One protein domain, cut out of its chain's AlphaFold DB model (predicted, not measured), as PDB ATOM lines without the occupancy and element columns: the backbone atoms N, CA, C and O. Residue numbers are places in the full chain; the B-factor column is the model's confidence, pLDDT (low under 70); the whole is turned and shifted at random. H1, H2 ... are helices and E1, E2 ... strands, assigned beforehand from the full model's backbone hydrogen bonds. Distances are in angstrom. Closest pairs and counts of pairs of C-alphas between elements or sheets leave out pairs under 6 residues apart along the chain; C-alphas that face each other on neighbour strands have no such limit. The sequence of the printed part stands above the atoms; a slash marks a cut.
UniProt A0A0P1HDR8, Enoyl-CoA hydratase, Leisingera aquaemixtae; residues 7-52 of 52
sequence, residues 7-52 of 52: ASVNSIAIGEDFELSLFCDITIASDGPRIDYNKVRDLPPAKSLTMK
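Overview. This is residues 7 to 52 of the 52 residues of the protein "Enoyl-CoA hydratase" of Leisingera aquaemixtae (UniProt A0A0P1HDR8). Two small sheets, E3-E1-E5 and E2-E4, make a V, with short helix H1 across its open side and a long loop, residues 37 to 48, at one end. The printed part has 46 residues, in the order E1 E2 H1 E3 E4 E5, mixed in class. Sheet E3-E1-E5 is mixed, E2-E4 parallel. The whole is compact, radius of gyration of the C-alphas 9.7 A, yet elongated, 29 by 19 by 14 A.

Arrangement. E1, residues 7 to 9, is parallel to E3, residues 26 to 29 (N 7 to O 26, 2.9 A), and antiparallel to E5, residues 49 to 51 (N 8 to O 50, 2.9 A). H1, residues 16 to 22, is on this sheet at a height of 9.2 A, slantwise to the strands, at 52 degrees to E1 on the local plane; each of its O i to N i+4 pairs is within hydrogen-bond range. E2, residues 12 to 14, and E4, residues 34 to 36, are parallel neighbours (N 13 to O 34, 2.9 A). The closest C-alphas of H1 and E4, Phe 18 and Ile 35, are 6.3 A apart.

Along the chain. E1 begins at C-alpha 7 (147.597, 229.221, 220.066); E5 ends at C-alpha 51 (148.352, 233.750, 218.659). E3 spans 9.9 A, H1 9.8 A.

Size, cuts and confidence. The C-alphas of Asp 25 and Asp 42 are farthest apart, 29.9 A. The printed part has no cut; E4 to E5 is the long link. Residues 39 to 49 have pLDDT under 70.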
ATOM      1  N   ALA A   7     146.865 229.624 221.261       90.75
ATOM      2  CA  ALA A   7     147.597 229.221 220.066       90.75
ATOM      3  C   ALA A   7     146.696 228.410 219.123       90.75
ATOM      4  O   ALA A   7     146.035 227.455 219.533       90.75
ATOM      5  N   SER A   8     146.709 228.766 217.839       90.69
ATOM      6  CA  SER A   8     146.095 227.988 216.761       90.69
ATOM      7  C   SER A   8     147.177 227.483 215.813       90.69
ATOM      8  O   SER A   8     147.892 228.282 215.199       90.69
ATOM      9  N   VAL A   9     147.298 226.158 215.710       87.56
ATOM     10  CA  VAL A   9     148.278 225.469 214.865       87.56
ATOM     11  C   VAL A   9     147.558 224.808 213.699       87.56
ATOM     12  O   VAL A   9     146.787 223.860 213.869       87.56
ATOM     13  N   ASN A  10     147.848 225.277 212.490       87.50
ATOM     14  CA  ASN A  10     147.420 224.628 211.261       87.50
ATOM     15  C   ASN A  10     148.656 224.037 210.573       87.50
ATOM     16  O   ASN A  10     149.575 224.766 210.225       87.50
ATOM     17  N   SER A  11     148.679 222.721 210.356       82.56
ATOM     18  CA  SER A  11     149.784 221.993 209.709       82.56
ATOM     19  C   SER A  11     151.014 221.694 210.583       82.56
ATOM     20  O   SER A  11     151.250 220.524 210.872       82.56
ATOM     21  N   ILE A  12     151.865 222.664 210.932       82.25
ATOM     22  CA  ILE A  12     153.196 222.373 211.508       82.25
ATOM     23  C   ILE A  12     153.593 223.423 212.554       82.25
ATOM     24  O   ILE A  12     153.604 224.607 212.237       82.25
ATOM     25  N   ALA A  13     154.013 222.976 213.742       84.81
ATOM     26  CA  ALA A  13     154.709 223.781 214.750       84.81
ATOM     27  C   ALA A  13     155.922 222.993 215.272       84.81
ATOM     28  O   ALA A  13     155.754 221.991 215.962       84.81
ATOM     29  N   ILE A  14     157.145 223.402 214.908       84.19
ATOM     30  CA  ILE A  14     158.377 222.692 215.293       84.19
ATOM     31  C   ILE A  14     159.424 223.651 215.852       84.19
ATOM     32  O   ILE A  14     159.622 224.746 215.330       84.19
ATOM     33  N   GLY A  15     160.138 223.213 216.889       84.25
ATOM     34  CA  GLY A  15     161.175 224.015 217.533       84.25
ATOM     35  C   GLY A  15     160.565 225.198 218.282       84.25
ATOM     36  O   GLY A  15     159.733 224.997 219.158       84.25
ATOM     37  N   GLU A  16     160.943 226.426 217.924       81.69
ATOM     38  CA  GLU A  16     160.489 227.642 218.622       81.69
ATOM     39  C   GLU A  16     158.970 227.857 218.514       81.69
ATOM     40  O   GLU A  16     158.340 228.243 219.491       81.69
ATOM     41  N   ASP A  17     158.344 227.520 217.381       81.50
ATOM     42  CA  ASP A  17     156.881 227.606 217.245       81.50
ATOM     43  C   ASP A  17     156.163 226.597 218.158       81.50
ATOM     44  O   ASP A  17     155.074 226.860 218.670       81.50
ATOM     45  N   PHE A  18     156.780 225.435 218.397       84.25
ATOM     46  CA  PHE A  18     156.270 224.475 219.371       84.25
ATOM     47  C   PHE A  18     156.440 225.008 220.796       84.25
ATOM     48  O   PHE A  18     155.477 224.988 221.563       84.25
ATOM     49  N   GLU A  19     157.608 225.555 221.135       85.31
ATOM     50  CA  GLU A  19     157.848 226.179 222.440       85.31
ATOM     51  C   GLU A  19     156.852 227.301 222.730       85.31
ATOM     52  O   GLU A  19     156.252 227.326 223.801       85.31
ATOM     53  N   LEU A  20     156.597 228.181 221.762       84.69
ATOM     54  CA  LEU A  20     155.612 229.256 221.890       84.69
ATOM     55  C   LEU A  20     154.202 228.718 222.146       84.69
ATOM     56  O   LEU A  20     153.480 229.273 222.971       84.69
ATOM     57  N   SER A  21     153.821 227.613 221.499       86.38
ATOM     58  CA  SER A  21     152.532 226.966 221.763       86.38
ATOM     59  C   SER A  21     152.430 226.367 223.175       86.38
ATOM     60  O   SER A  21     151.328 226.273 223.712       86.38
ATOM     61  N   LEU A  22     153.553 226.005 223.809       85.81
ATOM     62  CA  LEU A  22     153.580 225.515 225.196       85.81
ATOM     63  C   LEU A  22     153.409 226.634 226.230       85.81
ATOM     64  O   LEU A  22     153.001 226.359 227.356       85.81
ATOM     65  N   PHE A  23     153.716 227.884 225.869       89.25
ATOM     66  CA  PHE A  23     153.508 229.044 226.740       89.25
ATOM     67  C   PHE A  23     152.065 229.576 226.715       89.25
ATOM     68  O   PHE A  23     151.719 230.412 227.551       89.25
ATOM     69  N   CYS A  24     151.230 229.120 225.778       89.38
ATOM     70  CA  CYS A  24     149.815 229.480 225.719       89.38
ATOM     71  C   CYS A  24     148.986 228.700 226.747       89.38
ATOM     72  O   CYS A  24     149.276 227.544 227.047       89.38
ATOM     73  N   ASP A  25     147.889 229.300 227.219       92.81
ATOM     74  CA  ASP A  25     146.936 228.616 228.103       92.81
ATOM     75  C   ASP A  25     146.238 227.455 227.379       92.81
ATOM     76  O   ASP A  25     145.903 226.433 227.980       92.81
ATOM     77  N   ILE A  26     145.978 227.630 226.079       91.94
ATOM     78  CA  ILE A  26     145.284 226.661 225.233       91.94
ATOM     79  C   ILE A  26     145.966 226.603 223.867       91.94
ATOM     80  O   ILE A  26     146.168 227.634 223.223       91.94
ATOM     81  N   THR A  27     146.217 225.386 223.388       91.00
ATOM     82  CA  THR A  27     146.671 225.123 222.019       91.00
ATOM     83  C   THR A  27     145.640 224.280 221.285       91.00
ATOM     84  O   THR A  27     145.311 223.171 221.702       91.00
ATOM     85  N   ILE A  28     145.123 224.820 220.181       90.50
ATOM     86  CA  ILE A  28     144.199 224.139 219.274       90.50
ATOM     87  C   ILE A  28     144.976 223.785 218.015       90.50
ATOM     88  O   ILE A  28     145.479 224.664 217.318       90.50
ATOM     89  N   ALA A  29     145.054 222.497 217.716       88.81
ATOM     90  CA  ALA A  29     145.735 221.997 216.536       88.81
ATOM     91  C   ALA A  29     144.710 221.398 215.558       88.81
ATOM     92  O   ALA A  29     143.679 220.876 215.986       88.81
ATOM     93  N   SER A  30     144.958 221.514 214.247       86.81
ATOM     94  CA  SER A  30     144.125 220.874 213.214       86.81
ATOM     95  C   SER A  30     144.153 219.339 213.330       86.81
ATOM     96  O   SER A  30     144.778 218.800 214.234       86.81
ATOM     97  N   ASP A  31     143.505 218.607 212.424       82.88
ATOM     98  CA  ASP A  31     143.769 217.166 212.289       82.88
ATOM     99  C   ASP A  31     145.082 216.940 211.508       82.88
ATOM    100  O   ASP A  31     145.405 217.707 210.595       82.88
ATOM    101  N   GLY A  32     145.887 215.958 211.921       75.75
ATOM    102  CA  GLY A  32     147.225 215.671 211.375       75.75
ATOM    103  C   GLY A  32     148.371 216.702 211.549       75.75
ATOM    104  O   GLY A  32     149.300 216.663 210.736       75.75
ATOM    105  N   PRO A  33     148.379 217.626 212.531       75.12
ATOM    106  CA  PRO A  33     149.433 218.614 212.686       75.12
ATOM    107  C   PRO A  33     150.699 217.951 213.220       75.12
ATOM    108  O   PRO A  33     150.652 217.094 214.104       75.12
ATOM    109  N   ARG A  34     151.856 218.372 212.710       74.50
ATOM    110  CA  ARG A  34     153.147 217.974 213.277       74.50
ATOM    111  C   ARG A  34     153.559 218.981 214.336       74.50
ATOM    112  O   ARG A  34     153.917 220.107 214.000       74.50
ATOM    113  N   ILE A  35     153.499 218.544 215.588       78.25
ATOM    114  CA  ILE A  35     153.974 219.284 216.752       78.25
ATOM    115  C   ILE A  35     155.150 218.507 217.338       78.25
ATOM    116  O   ILE A  35     154.967 217.376 217.783       78.25
ATOM    117  N   ASP A  36     156.354 219.073 217.278       76.75
ATOM    118  CA  ASP A  36     157.572 218.383 217.716       76.75
ATOM    119  C   ASP A  36     158.662 219.378 218.148       76.75
ATOM    120  O   ASP A  36     158.746 220.504 217.661       76.75
ATOM    121  N   TYR A  37     159.542 218.948 219.044       75.44
ATOM    122  CA  TYR A  37     160.728 219.707 219.439       75.44
ATOM    123  C   TYR A  37     161.910 219.458 218.487       75.44
ATOM    124  O   TYR A  37     162.838 220.263 218.387       75.44
ATOM    125  N   ASN A  38     161.894 218.338 217.763       75.00
ATOM    126  CA  ASN A  38     162.979 217.953 216.879       75.00
ATOM    127  C   ASN A  38     162.978 218.821 215.612       75.00
ATOM    128  O   ASN A  38     162.082 218.693 214.778       75.00
ATOM    129  N   LYS A  39     163.992 219.682 215.431       61.16
ATOM    130  CA  LYS A  39     164.214 220.403 214.165       61.16
ATOM    131  C   LYS A  39     164.628 219.394 213.082       61.16
ATOM    132  O   LYS A  39     165.809 219.214 212.786       61.16
ATOM    133  N   VAL A  40     163.648 218.693 212.510       62.34
ATOM    134  CA  VAL A  40     163.870 217.767 211.396       62.34
ATOM    135  C   VAL A  40     164.323 218.595 210.193       62.34
ATOM    136  O   VAL A  40     163.596 219.471 209.730       62.34
ATOM    137  N   ARG A  41     165.539 218.332 209.700       59.62
ATOM    138  CA  ARG A  41     166.191 219.080 208.605       59.62
ATOM    139  C   ARG A  41     165.418 219.063 207.277       59.62
ATOM    140  O   ARG A  41     165.655 219.933 206.450       59.62
ATOM    141  N   ASP A  42     164.477 218.133 207.118       59.66
ATOM    142  CA  ASP A  42     163.743 217.882 205.870       59.66
ATOM    143  C   ASP A  42     162.266 218.300 205.929       59.66
ATOM    144  O   ASP A  42     161.445 217.873 205.114       59.66
ATOM    145  N   LEU A  43     161.886 219.106 206.921       58.94
ATOM    146  CA  LEU A  43     160.509 219.551 207.049       58.94
ATOM    147  C   LEU A  43     160.230 220.745 206.115       58.94
ATOM    148  O   LEU A  43     161.019 221.694 206.097       58.94
ATOM    149  N   PRO A  44     159.107 220.756 205.369       59.84
ATOM    150  CA  PRO A  44     158.681 221.958 204.657       59.84
ATOM    151  C   PRO A  44     158.536 223.146 205.627       59.84
ATOM    152  O   PRO A  44     158.226 222.932 206.803       59.84
ATOM    153  N   PRO A  45     158.737 224.394 205.155       56.75
ATOM    154  CA  PRO A  45     158.647 225.582 206.001       56.75
ATOM    155  C   PRO A  45     157.307 225.605 206.742       56.75
ATOM    156  O   PRO A  45     156.251 225.406 206.133       56.75
ATOM    157  N   ALA A  46     157.367 225.805 208.062       55.91
ATOM    158  CA  ALA A  46     156.199 225.782 208.931       55.91
ATOM    159  C   ALA A  46     155.140 226.781 208.440       55.91
ATOM    160  O   ALA A  46     155.430 227.947 208.157       55.91
ATOM    161  N   LYS A  47     153.890 226.322 208.322       55.62
ATOM    162  CA  LYS A  47     152.753 227.199 208.038       55.62
ATOM    163  C   LYS A  47     152.222 227.754 209.360       55.62
ATOM    164  O   LYS A  47     151.428 227.113 210.025       55.62
ATOM    165  N   SER A  48     152.689 228.957 209.686       61.44
ATOM    166  CA  SER A  48     152.105 229.961 210.588       61.44
ATOM    167  C   SER A  48     151.354 229.446 211.829       61.44
ATOM    168  O   SER A  48     150.148 229.201 211.785       61.44
ATOM    169  N   LEU A  49     152.029 229.465 212.981       64.69
ATOM    170  CA  LEU A  49     151.386 229.576 214.293       64.69
ATOM    171  C   LEU A  49     150.716 230.954 214.411       64.69
ATOM    172  O   LEU A  49     151.331 231.973 214.102       64.69
ATOM    173  N   THR A  50     149.459 231.007 214.856       73.94
ATOM    174  CA  THR A  50     148.786 232.284 215.151       73.94
ATOM    175  C   THR A  50     148.390 232.346 216.617       73.94
ATOM    176  O   THR A  50     147.766 231.415 217.124       73.94
ATOM    177  N   MET A  51     148.714 233.463 217.271       74.12
ATOM    178  CA  MET A  51     148.352 233.750 218.659       74.12
ATOM    179  C   MET A  51     147.270 234.832 218.690       74.12
ATOM    180  O   MET A  51     147.366 235.823 217.957       74.12
ATOM    181  N   LYS A  52     146.233 234.637 219.506       73.69
ATOM    182  CA  LYS A  52     145.166 235.619 219.738       73.69
ATOM    183  C   LYS A  52     144.920 235.835 221.222       73.69
ATOM    184  O   LYS A  52     145.077 234.856 221.987       73.69
TER     185      LYS A  52